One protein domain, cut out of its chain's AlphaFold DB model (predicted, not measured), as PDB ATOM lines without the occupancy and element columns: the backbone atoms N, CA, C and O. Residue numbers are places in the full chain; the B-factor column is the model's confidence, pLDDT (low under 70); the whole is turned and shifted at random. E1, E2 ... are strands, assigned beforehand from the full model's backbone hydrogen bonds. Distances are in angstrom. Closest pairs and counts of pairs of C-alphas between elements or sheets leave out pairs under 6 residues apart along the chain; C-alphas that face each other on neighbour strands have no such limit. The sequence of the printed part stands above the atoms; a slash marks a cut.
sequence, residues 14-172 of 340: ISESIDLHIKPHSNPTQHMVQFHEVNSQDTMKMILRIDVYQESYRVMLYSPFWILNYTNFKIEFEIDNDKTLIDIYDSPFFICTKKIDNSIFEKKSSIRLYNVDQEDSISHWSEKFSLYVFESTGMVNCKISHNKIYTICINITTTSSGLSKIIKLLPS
ATOM      1  N   ILE A  14       7.392  -6.568  36.698       82.75
ATOM      2  CA  ILE A  14       7.358  -5.979  35.355       82.75
ATOM      3  C   ILE A  14       5.975  -6.228  34.757       82.75
ATOM      4  O   ILE A  14       5.438  -7.325  34.877       82.75
ATOM      5  N   SER A  15       5.389  -5.216  34.121       84.19
ATOM      6  CA  SER A  15       4.214  -5.384  33.263       84.19
ATOM      7  C   SER A  15       4.628  -5.323  31.798       84.19
ATOM      8  O   SER A  15       5.640  -4.708  31.454       84.19
ATOM      9  N   GLU A  16       3.810  -5.895  30.924       80.50
ATOM     10  CA  GLU A  16       3.892  -5.596  29.494       80.50
ATOM     11  C   GLU A  16       3.610  -4.102  29.239       80.50
ATOM     12  O   GLU A  16       3.030  -3.405  30.083       80.50
ATOM     13  N   SER A  17       4.055  -3.594  28.087       77.12
ATOM     14  CA  SER A  17       3.758  -2.226  27.659       77.12
ATOM     15  C   SER A  17       2.256  -2.052  27.450       77.12
ATOM     16  O   SER A  17       1.627  -2.866  26.776       77.12
ATOM     17  N   ILE A  18       1.690  -0.977  27.999       77.06
ATOM     18  CA  ILE A  18       0.274  -0.645  27.835       77.06
ATOM     19  C   ILE A  18       0.163   0.627  27.009       77.06
ATOM     20  O   ILE A  18       0.542   1.705  27.470       77.06
ATOM     21  N   ASP A  19      -0.414   0.498  25.820       78.06
ATOM     22  CA  ASP A  19      -0.728   1.629  24.956       78.06
ATOM     23  C   ASP A  19      -2.113   2.186  25.300       78.06
ATOM     24  O   ASP A  19      -3.129   1.488  25.236       78.06
ATOM     25  N   LEU A  20      -2.162   3.462  25.690       76.56
ATOM     26  CA  LEU A  20      -3.386   4.138  26.119       76.56
ATOM     27  C   LEU A  20      -3.674   5.338  25.222       76.56
ATOM     28  O   LEU A  20      -2.901   6.291  25.159       76.56
ATOM     29  N   HIS A  21      -4.831   5.320  24.563       77.88
ATOM     30  CA  HIS A  21      -5.311   6.440  23.757       77.88
ATOM     31  C   HIS A  21      -6.273   7.309  24.572       77.88
ATOM     32  O   HIS A  21      -7.453   6.982  24.714       77.88
ATOM     33  N   ILE A  22      -5.773   8.427  25.101       75.69
ATOM     34  CA  ILE A  22      -6.530   9.321  25.990       75.69
ATOM     35  C   ILE A  22      -6.857  10.622  25.261       75.69
ATOM     36  O   ILE A  22      -5.964  11.314  24.775       75.69
ATOM     37  N   LYS A  23      -8.146  10.962  25.183       76.00
ATOM     38  CA  LYS A  23      -8.604  12.199  24.538       76.00
ATOM     39  C   LYS A  23      -8.551  13.382  25.518       76.00
ATOM     40  O   LYS A  23      -8.818  13.190  26.704       76.00
ATOM     41  N   PRO A  24      -8.279  14.612  25.045       70.25
ATOM     42  CA  PRO A  24      -8.436  15.812  25.863       70.25
ATOM     43  C   PRO A  24      -9.863  15.919  26.418       70.25
ATOM     44  O   PRO A  24     -10.824  15.597  25.716       70.25
ATOM     45  N   HIS A  25      -9.998  16.371  27.667       69.88
ATOM     46  CA  HIS A  25     -11.282  16.553  28.366       69.88
ATOM     47  C   HIS A  25     -12.145  15.284  28.520       69.88
ATOM     48  O   HIS A  25     -13.359  15.383  28.704       69.88
ATOM     49  N   SER A  26     -11.555  14.086  28.446       76.25
ATOM     50  CA  SER A  26     -12.284  12.844  28.708       76.25
ATOM     51  C   SER A  26     -12.535  12.624  30.201       76.25
ATOM     52  O   SER A  26     -11.747  13.043  31.051       76.25
ATOM     53  N   ASN A  27     -13.600  11.883  30.518       80.44
ATOM     54  CA  ASN A  27     -13.805  11.345  31.862       80.44
ATOM     55  C   ASN A  27     -12.619  10.457  32.286       80.44
ATOM     56  O   ASN A  27     -11.945   9.895  31.415       80.44
ATOM     57  N   PRO A  28     -12.385  10.291  33.600       81.62
ATOM     58  CA  PRO A  28     -11.413   9.338  34.116       81.62
ATOM     59  C   PRO A  28     -11.561   7.947  33.499       81.62
ATOM     60  O   PRO A  28     -12.673   7.417  33.433       81.62
ATOM     61  N   THR A  29     -10.446   7.343  33.096       82.38
ATOM     62  CA  THR A  29     -10.415   5.957  32.608       82.38
ATOM     63  C   THR A  29      -9.696   5.051  33.599       82.38
ATOM     64  O   THR A  29      -8.811   5.486  34.338       82.38
ATOM     65  N   GLN A  30     -10.102   3.781  33.645       83.88
ATOM     66  CA  GLN A  30      -9.508   2.754  34.497       83.88
ATOM     67  C   GLN A  30      -9.163   1.527  33.658       83.88
ATOM     68  O   GLN A  30      -9.987   1.050  32.880       83.88
ATOM     69  N   HIS A  31      -7.950   1.017  33.836       82.19
ATOM     70  CA  HIS A  31      -7.417  -0.132  33.116       82.19
ATOM     71  C   HIS A  31      -6.791  -1.109  34.108       82.19
ATOM     72  O   HIS A  31      -6.102  -0.697  35.038       82.19
ATOM     73  N   MET A  32      -7.023  -2.406  33.919       82.50
ATOM     74  CA  MET A  32      -6.358  -3.434  34.714       82.50
ATOM     75  C   MET A  32      -4.972  -3.698  34.130       82.50
ATOM     76  O   MET A  32      -4.837  -3.950  32.936       82.50
ATOM     77  N   VAL A  33      -3.956  -3.642  34.981       83.44
ATOM     78  CA  VAL A  33      -2.554  -3.880  34.651       83.44
ATOM     79  C   VAL A  33      -2.099  -5.122  35.391       83.44
ATOM     80  O   VAL A  33      -2.214  -5.196  36.617       83.44
ATOM     81  N   GLN A  34      -1.579  -6.092  34.650       82.00
ATOM     82  CA  GLN A  34      -0.976  -7.285  35.222       82.00
ATOM     83  C   GLN A  34       0.544  -7.126  35.257       82.00
ATOM     84  O   GLN A  34       1.171  -6.760  34.265       82.00
ATOM     85  N   PHE A  35       1.114  -7.405  36.417       82.38
ATOM     86  CA  PHE A  35       2.536  -7.455  36.682       82.38
ATOM     87  C   PHE A  35       2.949  -8.902  36.912       82.38
ATOM     88  O   PHE A  35       2.215  -9.682  37.522       82.38
ATOM     89  N   HIS A  36       4.147  -9.226  36.457       80.94
ATOM     90  CA  HIS A  36       4.813 -10.502  36.637       80.94
ATOM     91  C   HIS A  36       6.070 -10.276  37.464       80.94
ATOM     92  O   HIS A  36       6.824  -9.329  37.211       80.94
ATOM     93  N   GLU A  37       6.299 -11.115  38.467       81.00
ATOM     94  CA  GLU A  37       7.572 -11.097  39.171       81.00
ATOM     95  C   GLU A  37       8.671 -11.641  38.243       81.00
ATOM     96  O   GLU A  37       8.514 -12.669  37.597       81.00
ATOM     97  N   VAL A  38       9.813 -10.952  38.176       79.06
ATOM     98  CA  VAL A  38      10.886 -11.229  37.197       79.06
ATOM     99  C   VAL A  38      11.460 -12.648  37.300       79.06
ATOM    100  O   VAL A  38      11.970 -13.168  36.312       79.06
ATOM    101  N   ASN A  39      11.374 -13.278  38.474       78.44
ATOM    102  CA  ASN A  39      11.994 -14.574  38.760       78.44
ATOM    103  C   ASN A  39      11.007 -15.621  39.302       78.44
ATOM    104  O   ASN A  39      11.442 -16.646  39.827       78.44
ATOM    105  N   SER A  40       9.698 -15.380  39.218       72.69
ATOM    106  CA  SER A  40       8.686 -16.333  39.679       72.69
ATOM    107  C   SER A  40       7.491 -16.355  38.723       72.69
ATOM    108  O   SER A  40       7.406 -15.570  37.781       72.69
ATOM    109  N   GLN A  41       6.573 -17.297  38.934       70.62
ATOM    110  CA  GLN A  41       5.295 -17.315  38.217       70.62
ATOM    111  C   GLN A  41       4.236 -16.450  38.912       70.62
ATOM    112  O   GLN A  41       3.074 -16.449  38.497       70.62
ATOM    113  N   ASP A  42       4.622 -15.710  39.954       70.50
ATOM    114  CA  ASP A  42       3.701 -14.872  40.697       70.50
ATOM    115  C   ASP A  42       3.222 -13.732  39.802       70.50
ATOM    116  O   ASP A  42       3.986 -13.069  39.089       70.50
ATOM    117  N   THR A  43       1.916 -13.495  39.860       71.38
ATOM    118  CA  THR A  43       1.279 -12.393  39.150       71.38
ATOM    119  C   THR A  43       0.578 -11.490  40.142       71.38
ATOM    120  O   THR A  43      -0.037 -11.940  41.106       71.38
ATOM    121  N   MET A  44       0.661 -10.192  39.888       75.12
ATOM    122  CA  MET A  44      -0.006  -9.166  40.669       75.12
ATOM    123  C   MET A  44      -0.826  -8.308  39.721       75.12
ATOM    124  O   MET A  44      -0.334  -7.840  38.702       75.12
ATOM    125  N   LYS A  45      -2.093  -8.078  40.053       73.94
ATOM    126  CA  LYS A  45      -2.970  -7.202  39.270       73.94
ATOM    127  C   LYS A  45      -3.184  -5.898  40.024       73.94
ATOM    128  O   LYS A  45      -3.437  -5.905  41.225       73.94
ATOM    129  N   MET A  46      -3.084  -4.782  39.316       82.06
ATOM    130  CA  MET A  46      -3.409  -3.448  39.814       82.06
ATOM    131  C   MET A  46      -4.281  -2.710  38.806       82.06
ATOM    132  O   MET A  46      -4.407  -3.100  37.651       82.06
ATOM    133  N   ILE A  47      -4.880  -1.619  39.248       82.00
ATOM    134  CA  ILE A  47      -5.709  -0.730  38.454       82.00
ATOM    135  C   ILE A  47      -4.935   0.549  38.200       82.00
ATOM    136  O   ILE A  47      -4.535   1.256  39.124       82.00
ATOM    137  N   LEU A  48      -4.762   0.853  36.924       84.81
ATOM    138  CA  LEU A  48      -4.271   2.120  36.432       84.81
ATOM    139  C   LEU A  48      -5.463   3.031  36.162       84.81
ATOM    140  O   LEU A  48      -6.252   2.783  35.252       84.81
ATOM    141  N   ARG A  49      -5.597   4.088  36.953       84.94
ATOM    142  CA  ARG A  49      -6.555   5.167  36.736       84.94
ATOM    143  C   ARG A  49      -5.851   6.376  36.151       84.94
ATOM    144  O   ARG A  49      -4.808   6.783  36.660       84.94
ATOM    145  N   ILE A  50      -6.450   6.977  35.129       84.88
ATOM    146  CA  ILE A  50      -5.945   8.203  34.522       84.88
ATOM    147  C   ILE A  50      -7.038   9.259  34.549       84.88
ATOM    148  O   ILE A  50      -8.090   9.095  33.936       84.88
ATOM    149  N   ASP A  51      -6.775  10.342  35.275       84.19
ATOM    150  CA  ASP A  51      -7.617  11.531  35.296       84.19
ATOM    151  C   ASP A  51      -6.994  12.605  34.393       84.19
ATOM    152  O   ASP A  51      -5.802  12.913  34.504       84.19
ATOM    153  N   VAL A  52      -7.801  13.203  33.517       82.75
ATOM    154  CA  VAL A  52      -7.380  14.314  32.653       82.75
ATOM    155  C   VAL A  52      -7.734  15.633  33.339       82.75
ATOM    156  O   VAL A  52      -8.908  15.946  33.533       82.75
ATOM    157  N   TYR A  53      -6.721  16.417  33.704       78.00
ATOM    158  CA  TYR A  53      -6.868  17.725  34.340       78.00
ATOM    159  C   TYR A  53      -6.327  18.817  33.423       78.00
ATOM    160  O   TYR A  53      -5.125  19.083  33.418       78.00
ATOM    161  N   GLN A  54      -7.228  19.475  32.687       76.38
ATOM    162  CA  GLN A  54      -6.905  20.530  31.715       76.38
ATOM    163  C   GLN A  54      -5.847  20.069  30.693       76.38
ATOM    164  O   GLN A  54      -6.206  19.369  29.752       76.38
ATOM    165  N   GLU A  55      -4.572  20.421  30.897       80.25
ATOM    166  CA  GLU A  55      -3.426  20.063  30.039       80.25
ATOM    167  C   GLU A  55      -2.489  19.014  30.666       80.25
ATOM    168  O   GLU A  55      -1.423  18.714  30.134       80.25
ATOM    169  N   SER A  56      -2.860  18.448  31.815       82.50
ATOM    170  CA  SER A  56      -2.059  17.463  32.544       82.50
ATOM    171  C   SER A  56      -2.810  16.152  32.751       82.50
ATOM    172  O   SER A  56      -4.039  16.113  32.835       82.50
ATOM    173  N   TYR A  57      -2.051  15.065  32.878       83.06
ATOM    174  CA  TYR A  57      -2.573  13.752  33.237       83.06
ATOM    175  C   TYR A  57      -2.166  13.426  34.668       83.06
ATOM    176  O   TYR A  57      -0.988  13.491  35.021       83.06
ATOM    177  N   ARG A  58      -3.132  13.025  35.494       85.00
ATOM    178  CA  ARG A  58      -2.857  12.373  36.773       85.00
ATOM    179  C   ARG A  58      -3.017  10.876  36.580       85.00
ATOM    180  O   ARG A  58      -4.123  10.389  36.372       85.00
ATOM    181  N   VAL A  59      -1.905  10.161  36.678       84.56
ATOM    182  CA  VAL A  59      -1.861   8.703  36.584       84.56
ATOM    183  C   VAL A  59      -1.727   8.129  37.989       84.56
ATOM    184  O   VAL A  59      -0.838   8.521  38.742       84.56
ATOM    185  N   MET A  60      -2.620   7.219  38.358       85.06
ATOM    186  CA  MET A  60      -2.637   6.552  39.656       85.06
ATOM    187  C   MET A  60      -2.682   5.048  39.450       85.06
ATOM    188  O   MET A  60      -3.555   4.541  38.758       85.06
ATOM    189  N   LEU A  61      -1.770   4.337  40.096       85.88
ATOM    190  CA  LEU A  61      -1.753   2.884  40.122       85.88
ATOM    191  C   LEU A  61      -2.147   2.431  41.524       85.88
ATOM    192  O   LEU A  61      -1.541   2.861  42.504       85.88
ATOM    193  N   TYR A  62      -3.191   1.619  41.633       83.69
ATOM    194  CA  TYR A  62      -3.711   1.182  42.923       83.69
ATOM    195  C   TYR A  62      -4.369  -0.193  42.826       83.69
ATOM    196  O   TYR A  62      -4.794  -0.615  41.760       83.69
ATOM    197  N   SER A  63      -4.498  -0.892  43.949       84.12
ATOM    198  CA  SER A  63      -5.365  -2.072  44.052       84.12
ATOM    199  C   SER A  63      -6.633  -1.688  44.817       84.12
ATOM    200  O   SER A  63      -6.497  -0.967  45.812       84.12
ATOM    201  N   PRO A  64      -7.843  -2.141  44.435       82.69
ATOM    202  CA  PRO A  64      -9.065  -1.862  45.195       82.69
ATOM    203  C   PRO A  64      -8.947  -2.263  46.668       82.69
ATOM    204  O   PRO A  64      -9.488  -1.586  47.544       82.69
ATOM    205  N   PHE A  65      -8.187  -3.325  46.954       83.75
ATOM    206  CA  PHE A  65      -7.919  -3.759  48.314       83.75
ATOM    207  C   PHE A  65      -6.512  -4.323  48.514       83.75
ATOM    208  O   PHE A  65      -5.893  -4.903  47.617       83.75
ATOM    209  N   TRP A  66      -5.984  -4.075  49.710       85.25
ATOM    210  CA  TRP A  66      -4.694  -4.548  50.201       85.25
ATOM    211  C   TRP A  66      -4.962  -5.436  51.396       85.25
ATOM    212  O   TRP A  66      -5.746  -5.050  52.265       85.25
ATOM    213  N   ILE A  67      -4.308  -6.589  51.461       83.00
ATOM    214  CA  ILE A  67      -4.469  -7.495  52.591       83.00
ATOM    215  C   ILE A  67      -3.154  -7.591  53.340       83.00
ATOM    216  O   ILE A  67      -2.106  -7.912  52.781       83.00
ATOM    217  N   LEU A  68      -3.235  -7.275  54.626       85.12
ATOM    218  CA  LEU A  68      -2.142  -7.393  55.571       85.12
ATOM    219  C   LEU A  68      -2.488  -8.529  56.524       85.12
ATOM    220  O   LEU A  68      -3.376  -8.394  57.368       85.12
ATOM    221  N   ASN A  69      -1.806  -9.657  56.356       85.06
ATOM    222  CA  ASN A  69      -1.956 -10.810  57.224       85.06
ATOM    223  C   ASN A  69      -0.939 -10.738  58.369       85.06
ATOM    224  O   ASN A  69       0.260 -10.862  58.143       85.06
ATOM    225  N   TYR A  70      -1.425 -10.552  59.593       84.50
ATOM    226  CA  TYR A  70      -0.625 -10.604  60.821       84.50
ATOM    227  C   TYR A  70      -0.975 -11.818  61.693       84.50
ATOM    228  O   TYR A  70      -0.537 -11.905  62.836       84.50
ATOM    229  N   THR A  71      -1.801 -12.739  61.188       83.25
ATOM    230  CA  THR A  71      -2.289 -13.896  61.958       83.25
ATOM    231  C   THR A  71      -1.294 -15.053  62.001       83.25
ATOM    232  O   THR A  71      -1.490 -15.983  62.774       83.25
ATOM    233  N   ASN A  72      -0.245 -15.013  61.174       80.75
ATOM    234  CA  ASN A  72       0.679 -16.121  60.912       80.75
ATOM    235  C   ASN A  72       0.015 -17.412  60.392       80.75
ATOM    236  O   ASN A  72       0.674 -18.443  60.314       80.75
ATOM    237  N   PHE A  73      -1.255 -17.371  59.982       84.31
ATOM    238  CA  PHE A  73      -1.887 -18.467  59.251       84.31
ATOM    239  C   PHE A  73      -1.730 -18.287  57.748       84.31
ATOM    240  O   PHE A  73      -1.722 -17.160  57.249       84.31
ATOM    241  N   LYS A  74      -1.683 -19.399  57.014       86.06
ATOM    242  CA  LYS A  74      -1.927 -19.383  55.568       86.06
ATOM    243  C   LYS A  74      -3.412 -19.100  55.331       86.06
ATOM    244  O   LYS A  74      -4.262 -19.595  56.071       86.06
ATOM    245  N   ILE A  75      -3.734 -18.293  54.325       86.75
ATOM    246  CA  ILE A  75      -5.102 -17.814  54.089       86.75
ATOM    247  C   ILE A  75      -5.543 -18.143  52.664       86.75
ATOM    248  O   ILE A  75      -4.824 -17.870  51.710       86.75
ATOM    249  N   GLU A  76      -6.738 -18.711  52.514       88.75
ATOM    250  CA  GLU A  76      -7.426 -18.852  51.227       88.75
ATOM    251  C   GLU A  76      -8.472 -17.744  51.110       88.75
ATOM    252  O   GLU A  76      -9.349 -17.619  51.964       88.75
ATOM    253  N   PHE A  77      -8.393 -16.967  50.035       86.56
ATOM    254  CA  PHE A  77      -9.453 -16.077  49.583       86.56
ATOM    255  C   PHE A  77     -10.149 -16.702  48.384       86.56
ATOM    256  O   PHE A  77      -9.496 -17.151  47.449       86.56
ATOM    257  N   GLU A  78     -11.474 -16.678  48.383       87.19
ATOM    258  CA  GLU A  78     -12.288 -17.074  47.240       87.19
ATOM    259  C   GLU A  78     -13.208 -15.917  46.860       87.19
ATOM    260  O   GLU A  78     -14.063 -15.513  47.652       87.19
ATOM    261  N   ILE A  79     -13.024 -15.377  45.654       83.25
ATOM    262  CA  ILE A  79     -13.817 -14.271  45.110       83.25
ATOM    263  C   ILE A  79     -14.230 -14.638  43.685       83.25
ATOM    264  O   ILE A  79     -13.380 -14.945  42.858       83.25
ATOM    265  N   ASP A  80     -15.531 -14.613  43.377       79.69
ATOM    266  CA  ASP A  80     -16.053 -14.992  42.048       79.69
ATOM    267  C   ASP A  80     -15.577 -16.387  41.560       79.69
ATOM    268  O   ASP A  80     -15.310 -16.586  40.376       79.69
ATOM    269  N   ASN A  81     -15.484 -17.362  42.475       77.94
ATOM    270  CA  ASN A  81     -14.929 -18.713  42.256       77.94
ATOM    271  C   ASN A  81     -13.429 -18.746  41.895       77.94
ATOM    272  O   ASN A  81     -12.905 -19.807  41.556       77.94
ATOM    273  N   ASP A  82     -12.738 -17.608  41.961       79.50
ATOM    274  CA  ASP A  82     -11.288 -17.515  41.829       79.50
ATOM    275  C   ASP A  82     -10.659 -17.639  43.219       79.50
ATOM    276  O   ASP A  82     -11.023 -16.905  44.144       79.50
ATOM    277  N   LYS A  83      -9.754 -18.603  43.378       81.50
ATOM    278  CA  LYS A  83      -9.133 -18.927  44.660       81.50
ATOM    279  C   LYS A  83      -7.701 -18.437  44.681       81.50
ATOM    280  O   LYS A  83      -6.901 -18.797  43.826       81.50
ATOM    281  N   THR A  84      -7.371 -17.648  45.690       78.69
ATOM    282  CA  THR A  84      -6.024 -17.138  45.921       78.69
ATOM    283  C   THR A  84      -5.538 -17.605  47.285       78.69
ATOM    284  O   THR A  84      -6.197 -17.370  48.296       78.69
ATOM    285  N   LEU A  85      -4.390 -18.276  47.307       75.75
ATOM    286  CA  LEU A  85      -3.720 -18.704  48.530       75.75
ATOM    287  C   LEU A  85      -2.622 -17.698  48.876       75.75
ATOM    288  O   LEU A  85      -1.826 -17.343  48.012       75.75
ATOM    289  N   ILE A  86      -2.593 -17.258  50.128       73.38
ATOM    290  CA  ILE A  86      -1.577 -16.365  50.685       73.38
ATOM    291  C   ILE A  86      -0.837 -17.138  51.767       73.38
ATOM    292  O   ILE A  86      -1.451 -17.571  52.746       73.38
ATOM    293  N   ASP A  87       0.467 -17.321  51.587       70.12
ATOM    294  CA  ASP A  87       1.310 -18.009  52.557       70.12
ATOM    295  C   ASP A  87       1.742 -17.082  53.709       70.12
ATOM    296  O   ASP A  87       1.576 -15.863  53.673       70.12
ATOM    297  N   ILE A  88       2.272 -17.684  54.779       63.53
ATOM    298  CA  ILE A  88       2.554 -17.038  56.079       63.53
ATOM    299  C   ILE A  88       3.524 -15.848  55.965       63.53
ATOM    300  O   ILE A  88       3.471 -14.925  56.776       63.53
ATOM    301  N   TYR A  89       4.396 -15.853  54.956       58.84
ATOM    302  CA  TYR A  89       5.501 -14.902  54.821       58.84
ATOM    303  C   TYR A  89       5.248 -13.780  53.801       58.84
ATOM    304  O   TYR A  89       6.088 -12.891  53.656       58.84
ATOM    305  N   ASP A  90       4.094 -13.775  53.127       57.12
ATOM    306  CA  ASP A  90       3.763 -12.769  52.115       57.12
ATOM    307  C   ASP A  90       3.025 -11.576  52.749       57.12
ATOM    308  O   ASP A  90       1.796 -11.517  52.808       57.12
ATOM    309  N   SER A  91       3.780 -10.593  53.244       56.03
ATOM    310  CA  SER A  91       3.246  -9.313  53.734       56.03
ATOM    311  C   SER A  91       3.939  -8.145  53.024       56.03
ATOM    312  O   SER A  91       5.168  -8.065  53.102       56.03
ATOM    313  N   PRO A  92       3.231  -7.197  52.372       63.44
ATOM    314  CA  PRO A  92       1.795  -7.114  52.044       63.44
ATOM    315  C   PRO A  92       1.406  -7.861  50.747       63.44
ATOM    316  O   PRO A  92       2.205  -7.923  49.815       63.44
ATOM    317  N   PHE A  93       0.152  -8.331  50.633       70.12
ATOM    318  CA  PHE A  93      -0.376  -8.927  49.395       70.12
ATOM    319  C   PHE A  93      -1.456  -8.051  48.741       70.12
ATOM    320  O   PHE A  93      -2.364  -7.526  49.401       70.12
ATOM    321  N   PHE A  94      -1.362  -7.898  47.419       69.69
ATOM    322  CA  PHE A  94      -2.280  -7.094  46.618       69.69
ATOM    323  C   PHE A  94      -3.267  -8.005  45.915       69.69
ATOM    324  O   PHE A  94      -2.879  -8.835  45.097       69.69
ATOM    325  N   ILE A  95      -4.551  -7.808  46.188       67.88
ATOM    326  CA  ILE A  95      -5.589  -8.552  45.493       67.88
ATOM    327  C   ILE A  95      -6.393  -7.583  44.646       67.88
ATOM    328  O   ILE A  95      -7.054  -6.679  45.154       67.88
ATOM    329  N   CYS A  96      -6.364  -7.818  43.343       63.34
ATOM    330  CA  CYS A  96      -7.260  -7.180  42.399       63.34
ATOM    331  C   CYS A  96      -8.056  -8.278  41.706       63.34
ATOM    332  O   CYS A  96      -7.486  -9.180  41.088       63.34
ATOM    333  N   THR A  97      -9.382  -8.218  41.823       63.81
ATOM    334  CA  THR A  97     -10.245  -9.171  41.123       63.81
ATOM    335  C   THR A  97     -10.291  -8.860  39.630       63.81
ATOM    336  O   THR A  97      -9.853  -7.799  39.180       63.81
ATOM    337  N   LYS A  98     -10.882  -9.771  38.848       60.56
ATOM    338  CA  LYS A  98     -11.216  -9.508  37.439       60.56
ATOM    339  C   LYS A  98     -12.185  -8.328  37.280       60.56
ATOM    340  O   LYS A  98     -12.265  -7.755  36.198       60.56
ATOM    341  N   LYS A  99     -12.911  -7.961  38.337       62.00
ATOM    342  CA  LYS A  99     -13.764  -6.778  38.394       62.00
ATOM    343  C   LYS A  99     -13.071  -5.635  39.132       62.00
ATOM    344  O   LYS A  99     -12.331  -5.819  40.096       62.00
ATOM    345  N   ILE A 100     -13.351  -4.422  38.673       61.16
ATOM    346  CA  ILE A 100     -12.847  -3.164  39.238       61.16
ATOM    347  C   ILE A 100     -13.789  -2.701  40.374       61.16
ATOM    348  O   ILE A 100     -14.179  -1.540  40.451       61.16
ATOM    349  N   ASP A 101     -14.243  -3.618  41.230       69.19
ATOM    350  CA  ASP A 101     -15.273  -3.345  42.237       69.19
ATOM    351  C   ASP A 101     -14.926  -3.905  43.627       69.19
ATOM    352  O   ASP A 101     -13.892  -4.536  43.855       69.19
ATOM    353  N   ASN A 102     -15.816  -3.641  44.586       73.31
ATOM    354  CA  ASN A 102     -15.725  -4.095  45.973       73.31
ATOM    355  C   ASN A 102     -16.161  -5.566  46.150       73.31
ATOM    356  O   ASN A 102     -16.663  -5.922  47.215       73.31
ATOM    357  N   SER A 103     -15.985  -6.423  45.142       80.44
ATOM    358  CA  SER A 103     -16.436  -7.827  45.143       80.44
ATOM    359  C   SER A 103     -15.938  -8.653  46.329       80.44
ATOM    360  O   SER A 103     -16.652  -9.539  46.790       80.44
ATOM    361  N   ILE A 104     -14.774  -8.347  46.914       81.00
ATOM    362  CA  ILE A 104     -14.312  -9.006  48.152       81.00
ATOM    363  C   ILE A 104     -15.288  -8.827  49.335       81.00
ATOM    364  O   ILE A 104     -15.353  -9.677  50.222       81.00
ATOM    365  N   PHE A 105     -16.082  -7.756  49.329       84.38
ATOM    366  CA  PHE A 105     -17.114  -7.476  50.324       84.38
ATOM    367  C   PHE A 105     -18.485  -8.022  49.918       84.38
ATOM    368  O   PHE A 105     -19.463  -7.670  50.556       84.38
ATOM    369  N   GLU A 106     -18.614  -8.847  48.876       85.69
ATOM    370  CA  GLU A 106     -19.882  -9.495  48.517       85.69
ATOM    371  C   GLU A 106     -20.106 -10.787  49.319       85.69
ATOM    372  O   GLU A 106     -19.167 -11.489  49.684       85.69
ATOM    373  N   LYS A 107     -21.374 -11.162  49.551       83.75
ATOM    374  CA  LYS A 107     -21.736 -12.346  50.362       83.75
ATOM    375  C   LYS A 107     -21.143 -13.669  49.866       83.75
ATOM    376  O   LYS A 107     -20.922 -14.571  50.664       83.75
ATOM    377  N   LYS A 108     -20.943 -13.805  48.553       85.56
ATOM    378  CA  LYS A 108     -20.370 -15.011  47.927       85.56
ATOM    379  C   LYS A 108     -18.855 -15.122  48.127       85.56
ATOM    380  O   LYS A 108     -18.302 -16.194  47.913       85.56
ATOM    381  N   SER A 109     -18.202 -14.029  48.511       87.88
ATOM    382  CA  SER A 109     -16.763 -13.972  48.737       87.88
ATOM    383  C   SER A 109     -16.450 -14.510  50.123       87.88
ATOM    384  O   SER A 109     -17.154 -14.199  51.091       87.88
ATOM    385  N   SER A 110     -15.410 -15.333  50.221       91.19
ATOM    386  CA  SER A 110     -15.088 -16.033  51.461       91.19
ATOM    387  C   SER A 110     -13.599 -16.122  51.745       91.19
ATOM    388  O   SER A 110     -12.772 -16.057  50.840       91.19
ATOM    389  N   ILE A 111     -13.289 -16.272  53.027       90.19
ATOM    390  CA  ILE A 111     -11.945 -16.398  53.573       90.19
ATOM    391  C   ILE A 111     -11.895 -17.654  54.439       90.19
ATOM    392  O   ILE A 111     -12.855 -17.949  55.162       90.19
ATOM    393  N   ARG A 112     -10.775 -18.377  54.383       90.69
ATOM    394  CA  ARG A 112     -10.446 -19.479  55.294       90.69
ATOM    395  C   ARG A 112      -9.013 -19.369  55.784       90.69
ATOM    396  O   ARG A 112      -8.131 -18.969  55.031       90.69
ATOM    397  N   LEU A 113      -8.789 -19.779  57.025       89.00
ATOM    398  CA  LEU A 113      -7.461 -19.906  57.616       89.00
ATOM    399  C   LEU A 113      -7.022 -21.369  57.568       89.00
ATOM    400  O   LEU A 113      -7.840 -22.260  57.792       89.00
ATOM    401  N   TYR A 114      -5.746 -21.606  57.297       85.88
ATOM    402  CA  TYR A 114      -5.111 -22.914  57.374       85.88
ATOM    403  C   TYR A 114      -4.208 -22.968  58.599       85.88
ATOM    404  O   TYR A 114      -3.276 -22.169  58.723       85.88
ATOM    405  N   ASN A 115      -4.481 -23.917  59.488       77.00
ATOM    406  CA  ASN A 115      -3.631 -24.177  60.639       77.00
ATOM    407  C   ASN A 115      -2.433 -25.044  60.233       77.00
ATOM    408  O   ASN A 115      -2.621 -26.166  59.770       77.00
ATOM    409  N   VAL A 116      -1.218 -24.530  60.422       63.94
ATOM    410  CA  VAL A 116       0.026 -25.250  60.103       63.94
ATOM    411  C   VAL A 116       0.481 -26.155  61.256       63.94
ATOM    412  O   VAL A 116       1.238 -27.089  61.023       63.94
ATOM    413  N   ASP A 117      -0.047 -25.963  62.468       59.88
ATOM    414  CA  ASP A 117       0.428 -26.630  63.692       59.88
ATOM    415  C   ASP A 117      -0.113 -28.063  63.892       59.88
ATOM    416  O   ASP A 117      -0.038 -28.605  64.993       59.88
ATOM    417  N   GLN A 118      -0.726 -28.681  62.878       56.41
ATOM    418  CA  GLN A 118      -1.245 -30.050  62.975       56.41
ATOM    419  C   GLN A 118      -0.704 -30.905  61.827       56.41
ATOM    420  O   GLN A 118      -0.961 -30.608  60.667       56.41
ATOM    421  N   GLU A 119       0.016 -31.979  62.160       50.94
ATOM    422  CA  GLU A 119       0.523 -32.986  61.208       50.94
ATOM    423  C   GLU A 119      -0.505 -34.100  60.899       50.94
ATOM    424  O   GLU A 119      -0.230 -35.009  60.116       50.94
ATOM    425  N   ASP A 120      -1.705 -34.041  61.486       50.78
ATOM    426  CA  ASP A 120      -2.703 -35.111  61.387       50.78
ATOM    427  C   ASP A 120      -3.610 -35.022  60.149       50.78
ATOM    428  O   ASP A 120      -3.927 -33.954  59.641       50.78
ATOM    429  N   SER A 121      -4.116 -36.174  59.700       46.41
ATOM    430  CA  SER A 121      -4.881 -36.401  58.458       46.41
ATOM    431  C   SER A 121      -6.297 -35.776  58.380       46.41
ATOM    432  O   SER A 121      -7.173 -36.316  57.701       46.41
ATOM    433  N   ILE A 122      -6.570 -34.667  59.077       59.84
ATOM    434  CA  ILE A 122      -7.894 -34.026  59.194       59.84
ATOM    435  C   ILE A 122      -7.849 -32.605  58.604       59.84
ATOM    436  O   ILE A 122      -6.808 -31.967  58.561       59.84
ATOM    437  N   SER A 123      -8.987 -32.084  58.120       64.31
ATOM    438  CA  SER A 123      -9.078 -30.729  57.553       64.31
ATOM    439  C   SER A 123      -8.507 -29.659  58.497       64.31
ATOM    440  O   SER A 123      -9.127 -29.317  59.509       64.31
ATOM    441  N   HIS A 124      -7.376 -29.079  58.099       80.06
ATOM    442  CA  HIS A 124      -6.702 -27.949  58.751       80.06
ATOM    443  C   HIS A 124      -7.318 -26.583  58.419       80.06
ATOM    444  O   HIS A 124      -6.881 -25.554  58.933       80.06
ATOM    445  N   TRP A 125      -8.314 -26.559  57.530       87.62
ATOM    446  CA  TRP A 125      -9.003 -25.342  57.124       87.62
ATOM    447  C   TRP A 125     -10.108 -24.962  58.102       87.62
ATOM    448  O   TRP A 125     -10.883 -25.815  58.544       87.62
ATOM    449  N   SER A 126     -10.226 -23.665  58.364       90.06
ATOM    450  CA  SER A 126     -11.354 -23.109  59.096       90.06
ATOM    451  C   SER A 126     -12.651 -23.130  58.287       90.06
ATOM    452  O   SER A 126     -12.661 -23.211  57.052       90.06
ATOM    453  N   GLU A 127     -13.770 -22.951  58.986       90.00
ATOM    454  CA  GLU A 127     -15.026 -22.534  58.361       90.00
ATOM    455  C   GLU A 127     -14.824 -21.262  57.513       90.00
ATOM    456  O   GLU A 127     -13.958 -20.425  57.798       90.00
ATOM    457  N   LYS A 128     -15.624 -21.133  56.445       91.00
ATOM    458  CA  LYS A 128     -15.634 -19.933  55.595       91.00
ATOM    459  C   LYS A 128     -16.267 -18.779  56.357       91.00
ATOM    460  O   LYS A 128     -17.360 -18.938  56.894       91.00
ATOM    461  N   PHE A 129     -15.656 -17.605  56.288       91.44
ATOM    462  CA  PHE A 129     -16.301 -16.355  56.684       91.44
ATOM    463  C   PHE A 129     -16.221 -15.321  55.559       91.44
ATOM    464  O   PHE A 129     -15.382 -15.429  54.671       91.44
ATOM    465  N   SER A 130     -17.115 -14.333  55.573       90.25
ATOM    466  CA  SER A 130     -17.194 -13.292  54.540       90.25
ATOM    467  C   SER A 130     -16.908 -11.916  55.129       90.25
ATOM    468  O   SER A 130     -17.328 -11.622  56.250       90.25
ATOM    469  N   LEU A 131     -16.253 -11.051  54.348       88.88
ATOM    470  CA  LEU A 131     -16.052  -9.650  54.722       88.88
ATOM    471  C   LEU A 131     -17.306  -8.784  54.537       88.88
ATOM    472  O   LEU A 131     -17.309  -7.651  55.003       88.88
ATOM    473  N   TYR A 132     -18.373  -9.301  53.911       85.69
ATOM    474  CA  TYR A 132     -19.615  -8.557  53.639       85.69
ATOM    475  C   TYR A 132     -20.231  -7.899  54.883       85.69
ATOM    476  O   TYR A 132     -20.891  -6.870  54.777       85.69
ATOM    477  N   VAL A 133     -20.024  -8.488  56.063       81.19
ATOM    478  CA  VAL A 133     -20.597  -8.006  57.332       81.19
ATOM    479  C   VAL A 133     -19.756  -6.885  57.965       81.19
ATOM    480  O   VAL A 133     -20.219  -6.211  58.880       81.19
ATOM    481  N   PHE A 134     -18.529  -6.654  57.490       82.12
ATOM    482  CA  PHE A 134     -17.593  -5.716  58.103       82.12
ATOM    483  C   PHE A 134     -17.526  -4.404  57.320       82.12
ATOM    484  O   PHE A 134     -17.046  -4.359  56.188       82.12
ATOM    485  N   GLU A 135     -17.950  -3.310  57.953       76.62
ATOM    486  CA  GLU A 135     -17.806  -1.962  57.388       76.62
ATOM    487  C   GLU A 135     -16.445  -1.333  57.714       76.62
ATOM    488  O   GLU A 135     -15.853  -0.654  56.873       76.62
ATOM    489  N   SER A 136     -15.939  -1.561  58.931       85.31
ATOM    490  CA  SER A 136     -14.675  -0.997  59.415       85.31
ATOM    491  C   SER A 136     -13.887  -1.995  60.262       85.31
ATOM    492  O   SER A 136     -12.966  -2.619  59.752       85.31
ATOM    493  N   THR A 137     -14.230  -2.191  61.535       89.81
ATOM    494  CA  THR A 137     -13.520  -3.125  62.423       89.81
ATOM    495  C   THR A 137     -14.485  -4.131  63.035       89.81
ATOM    496  O   THR A 137     -15.628  -3.793  63.331       89.81
ATOM    497  N   GLY A 138     -14.039  -5.366  63.231       90.19
ATOM    498  CA  GLY A 138     -14.816  -6.389  63.921       90.19
ATOM    499  C   GLY A 138     -14.015  -7.661  64.157       90.19
ATOM    500  O   GLY A 138     -12.851  -7.749  63.781       90.19
ATOM    501  N   MET A 139     -14.644  -8.650  64.784       91.06
ATOM    502  CA  MET A 139     -14.015  -9.928  65.115       91.06
ATOM    503  C   MET A 139     -14.768 -11.082  64.463       91.06
ATOM    504  O   MET A 139     -15.990 -11.034  64.319       91.06
ATOM    505  N   VAL A 140     -14.043 -12.129  64.081       91.44
ATOM    506  CA  VAL A 140     -14.632 -13.378  63.596       91.44
ATOM    507  C   VAL A 140     -13.967 -14.571  64.262       91.44
ATOM    508  O   VAL A 140     -12.751 -14.620  64.431       91.44
ATOM    509  N   ASN A 141     -14.795 -15.538  64.643       90.62
ATOM    510  CA  ASN A 141     -14.360 -16.805  65.209       90.62
ATOM    511  C   ASN A 141     -14.166 -17.807  64.073       90.62
ATOM    512  O   ASN A 141     -15.133 -18.297  63.493       90.62
ATOM    513  N   CYS A 142     -12.916 -18.119  63.768       89.75
ATOM    514  CA  CYS A 142     -12.531 -19.117  62.786       89.75
ATOM    515  C   CYS A 142     -12.439 -20.478  63.478       89.75
ATOM    516  O   CYS A 142     -11.443 -20.806  64.124       89.75
ATOM    517  N   LYS A 143     -13.507 -21.271  63.366       88.06
ATOM    518  CA  LYS A 143     -13.534 -22.641  63.883       88.06
ATOM    519  C   LYS A 143     -12.743 -23.556  62.962       88.06
ATOM    520  O   LYS A 143     -13.000 -23.568  61.759       88.06
ATOM    521  N   ILE A 144     -11.818 -24.318  63.531       83.25
ATOM    522  CA  ILE A 144     -11.090 -25.397  62.856       83.25
ATOM    523  C   ILE A 144     -11.600 -26.732  63.418       83.25
ATOM    524  O   ILE A 144     -12.302 -26.764  64.436       83.25
ATOM    525  N   SER A 145     -11.323 -27.838  62.724       71.12
ATOM    526  CA  SER A 145     -11.638 -29.186  63.209       71.12
ATOM    527  C   SER A 145     -11.183 -29.380  64.673       71.12
ATOM    528  O   SER A 145     -10.220 -28.760  65.121       71.12
ATOM    529  N   HIS A 146     -11.896 -30.221  65.435       67.38
ATOM    530  CA  HIS A 146     -11.689 -30.443  66.883       67.38
ATOM    531  C   HIS A 146     -12.101 -29.286  67.814       67.38
ATOM    532  O   HIS A 146     -11.590 -29.176  68.923       67.38
ATOM    533  N   ASN A 147     -13.057 -28.441  67.406       70.06
ATOM    534  CA  ASN A 147     -13.603 -27.351  68.235       70.06
ATOM    535  C   ASN A 147     -12.586 -26.272  68.660       70.06
ATOM    536  O   ASN A 147     -12.925 -25.425  69.489       70.06
ATOM    537  N   LYS A 148     -11.379 -26.237  68.080       79.62
ATOM    538  CA  LYS A 148     -10.441 -25.133  68.314       79.62
ATOM    539  C   LYS A 148     -10.940 -23.887  67.586       79.62
ATOM    540  O   LYS A 148     -11.268 -23.933  66.397       79.62
ATOM    541  N   ILE A 149     -11.022 -22.776  68.311       85.81
ATOM    542  CA  ILE A 149     -11.532 -21.505  67.796       85.81
ATOM    543  C   ILE A 149     -10.382 -20.509  67.768       85.81
ATOM    544  O   ILE A 149      -9.826 -20.177  68.808       85.81
ATOM    545  N   TYR A 150     -10.057 -20.013  66.579       88.25
ATOM    546  CA  TYR A 150      -9.116 -18.914  66.406       88.25
ATOM    547  C   TYR A 150      -9.900 -17.640  66.144       88.25
ATOM    548  O   TYR A 150     -10.593 -17.530  65.135       88.25
ATOM    549  N   THR A 151      -9.819 -16.671  67.045       90.69
ATOM    550  CA  THR A 151     -10.518 -15.402  66.860       90.69
ATOM    551  C   THR A 151      -9.591 -14.391  66.204       90.69
ATOM    552  O   THR A 151      -8.515 -14.092  66.714       90.69
ATOM    553  N   ILE A 152      -9.997 -13.840  65.065       91.62
ATOM    554  CA  ILE A 152      -9.227 -12.801  64.374       91.62
ATOM    555  C   ILE A 152      -9.965 -11.469  64.431       91.62
ATOM    556  O   ILE A 152     -11.192 -11.409  64.325       91.62
ATOM    557  N   CYS A 153      -9.198 -10.397  64.571       92.38
ATOM    558  CA  CYS A 153      -9.654  -9.028  64.421       92.38
ATOM    559  C   CYS A 153      -9.443  -8.589  62.969       92.38
ATOM    560  O   CYS A 153      -8.346  -8.679  62.419       92.38
ATOM    561  N   ILE A 154     -10.502  -8.091  62.352       92.12
ATOM    562  CA  ILE A 154     -10.506  -7.527  61.009       92.12
ATOM    563  C   ILE A 154     -10.546  -6.015  61.167       92.12
ATOM    564  O   ILE A 154     -11.462  -5.495  61.795       92.12
ATOM    565  N   ASN A 155      -9.585  -5.306  60.579       92.00
ATOM    566  CA  ASN A 155      -9.575  -3.847  60.525       92.00
ATOM    567  C   ASN A 155      -9.464  -3.369  59.076       92.00
ATOM    568  O   ASN A 155      -8.466  -3.608  58.402       92.00
ATOM    569  N   ILE A 156     -10.495  -2.680  58.607       91.94
ATOM    570  CA  ILE A 156     -10.621  -2.132  57.263       91.94
ATOM    571  C   ILE A 156     -10.457  -0.621  57.369       91.94
ATOM    572  O   ILE A 156     -11.225   0.068  58.037       91.94
ATOM    573  N   THR A 157      -9.448  -0.098  56.684       91.94
ATOM    574  CA  THR A 157      -9.188   1.343  56.593       91.94
ATOM    575  C   THR A 157      -9.130   1.753  55.135       91.94
ATOM    576  O   THR A 157      -8.662   0.992  54.297       91.94
ATOM    577  N   THR A 158      -9.611   2.943  54.797       90.44
ATOM    578  CA  THR A 158      -9.490   3.454  53.426       90.44
ATOM    579  C   THR A 158      -8.254   4.340  53.339       90.44
ATOM    580  O   THR A 158      -7.985   5.134  54.237       90.44
ATOM    581  N   THR A 159      -7.483   4.185  52.268       88.25
ATOM    582  CA  THR A 159      -6.359   5.073  51.946       88.25
ATOM    583  C   THR A 159      -6.824   6.520  51.779       88.25
ATOM    584  O   THR A 159      -7.983   6.782  51.465       88.25
ATOM    585  N   SER A 160      -5.909   7.478  51.938       85.44
ATOM    586  CA  SER A 160      -6.219   8.908  51.794       85.44
ATOM    587  C   SER A 160      -6.752   9.288  50.407       85.44
ATOM    588  O   SER A 160      -7.492  10.259  50.291       85.44
ATOM    589  N   SER A 161      -6.418   8.518  49.365       83.69
ATOM    590  CA  SER A 161      -6.960   8.706  48.013       83.69
ATOM    591  C   SER A 161      -8.419   8.259  47.873       83.69
ATOM    592  O   SER A 161      -9.061   8.594  46.881       83.69
ATOM    593  N   GLY A 162      -8.942   7.473  48.820       85.75
ATOM    594  CA  GLY A 162     -10.270   6.864  48.737       85.75
ATOM    595  C   GLY A 162     -10.360   5.658  47.794       85.75
ATOM    596  O   GLY A 162     -11.421   5.051  47.698       85.75
ATOM    597  N   LEU A 163      -9.275   5.309  47.089       83.56
ATOM    598  CA  LEU A 163      -9.299   4.314  46.007       83.56
ATOM    599  C   LEU A 163      -9.001   2.887  46.474       83.56
ATOM    600  O   LEU A 163      -9.441   1.930  45.842       83.56
ATOM    601  N   SER A 164      -8.254   2.749  47.568       86.44
ATOM    602  CA  SER A 164      -7.837   1.455  48.112       86.44
ATOM    603  C   SER A 164      -8.323   1.278  49.541       86.44
ATOM    604  O   SER A 164      -8.125   2.170  50.373       86.44
ATOM    605  N   LYS A 165      -8.884   0.106  49.843       88.62
ATOM    606  CA  LYS A 165      -9.149  -0.359  51.210       88.62
ATOM    607  C   LYS A 165      -8.016  -1.262  51.700       88.62
ATOM    608  O   LYS A 165      -7.647  -2.218  51.036       88.62
ATOM    609  N   ILE A 166      -7.476  -0.994  52.878       89.31
ATOM    610  CA  ILE A 166      -6.481  -1.824  53.553       89.31
ATOM    611  C   ILE A 166      -7.211  -2.681  54.582       89.31
ATOM    612  O   ILE A 166      -7.752  -2.154  55.553       89.31
ATOM    613  N   ILE A 167      -7.214  -3.990  54.356       90.06
ATOM    614  CA  ILE A 167      -7.801  -5.019  55.208       90.06
ATOM    615  C   ILE A 167      -6.666  -5.643  56.020       90.06
ATOM    616  O   ILE A 167      -5.793  -6.318  55.479       90.06
ATOM    617  N   LYS A 168      -6.669  -5.419  57.328       89.50
ATOM    618  CA  LYS A 168      -5.738  -6.035  58.272       89.50
ATOM    619  C   LYS A 168      -6.427  -7.202  58.955       89.50
ATOM    620  O   LYS A 168      -7.478  -7.013  59.564       89.50
ATOM    621  N   LEU A 169      -5.819  -8.376  58.865       90.00
ATOM    622  CA  LEU A 169      -6.192  -9.555  59.631       90.00
ATOM    623  C   LEU A 169      -5.198  -9.679  60.780       90.00
ATOM    624  O   LEU A 169      -4.006  -9.871  60.553       90.00
ATOM    625  N   LEU A 170      -5.680  -9.506  62.001       89.25
ATOM    626  CA  LEU A 170      -4.888  -9.463  63.224       89.25
ATOM    627  C   LEU A 170      -5.328 -10.616  64.136       89.25
ATOM    628  O   LEU A 170      -6.511 -10.958  64.141       89.25
ATOM    629  N   PRO A 171      -4.430 -11.218  64.926       91.75
ATOM    630  CA  PRO A 171      -4.850 -12.109  66.001       91.75
ATOM    631  C   PRO A 171      -5.671 -11.315  67.027       91.75
ATOM    632  O   PRO A 171      -5.375 -10.147  67.286       91.75
ATOM    633  N   SER A 172      -6.687 -11.931  67.636       91.75
ATOM    634  CA  SER A 172      -7.433 -11.282  68.724       91.75
ATOM    635  C   SER A 172      -6.638 -11.168  70.016       91.75
ATOM    636  O   SER A 172      -7.109 -10.535  70.956       91.75
TER     637      SER A 172
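AT A GLANCE: This is residues 14 to 172 of the 340 residues of the protein "Hypothetical protein" of Adineta steineri (UniProt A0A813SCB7). Two lobes follow each other along the longest axis: a long, strongly twisted sheet of three strands, E1 to E3, and a loose sandwich in which the small sheet of E6, E5 and E8 lies over one face of the larger sheet of E7, E4, E11, E10 and E9. The lobes are joined where E3 runs on into E4, and E7 also comes near the first part of E2. The printed part has 159 residues with no named helix and eleven named strands, E1 to E11 in order; the class is all strand, though under half of the residues, 75 of 159, are in named strands. The largest sheet is mixed, in the order E7, E4, E11, E10, E9, and the other two, E1, E2, E3 and E6, E5, E8, are antiparallel throughout. The whole is elongated, 62 by 36 by 24 A, and only just compact, close to loose, with a radius of gyration of the C-alphas of 18.2 A.

HOW THE PARTS SIT: Residues 14 to 28 hold no named element, but residues 14 to 15 pair antiparallel with residues 35 to 36 of E1, residues 29 to 37. E1 forms a hairpin with E2, residues 43 to 53, at 148 degrees between their directions; N 31 and O 48 are within hydrogen-bond range at 2.8 A. E2 forms a second hairpin with E3, residues 56 to 62, at 155 degrees, with N 49 and O 60 at 2.8 A. These three strands make a meander, each the antiparallel neighbour of the one before. E3 runs on into E4, residues 65 to 69, across a break of 2 residues, at 36 degrees. E5, residues 74 to 79, and E6, residues 82 to 86, are a hairpin, with N 77 and O 84 at 2.8 A. E7, residues 93 to 95, is an edge strand and the antiparallel neighbour of E4, with N 67 and O 93 at 3.0 A. The closest C-alphas of E2 and E7, those of Met 44 and Phe 94, are 6.7 A apart. E8, residues 110 to 114, is antiparallel to E5, with N 76 and O 112 at 2.9 A. E9, residues 137 to 143, E10, residues 149 to 158, and E11, residues 165 to 171, make a second meander of two hairpins; N 142 and O 150 are 2.8 A apart, and N 166 and O 157 are 2.7 A apart. E11 is parallel to E4 at 16 degrees, with N 66 and O 165 at 2.8 A. The closest C-alphas of E8 and E9, those of Leu 113 and Cys 142, are 7.3 A apart.

IN THESE COORDINATES: E1 begins at C-alpha 29 (-10.415, 5.957, 32.608) and is 25.6 A long from first to last C-alpha. E2, the longest strand by residues, measures 31.6 A, and E3 19.4 A. E4 begins at C-alpha 65 (-7.919, -3.759, 48.314). E9 is 19.6 A long, E10 28.9 A and E11 19.4 A, ending at C-alpha 171 (-4.850, -12.109, 66.001).

THE WHOLE: The two C-alphas farthest apart, those of Glu 55 and Asp 120, are 63.5 A apart. The printed part has no cut. Two links are long: E7 to E8 with 14 residues and E8 to E9 with 22. The mean pLDDT of the printed part is 80.2, and 23 residues are under 70, among them residues 94 to 101 and 116 to 123.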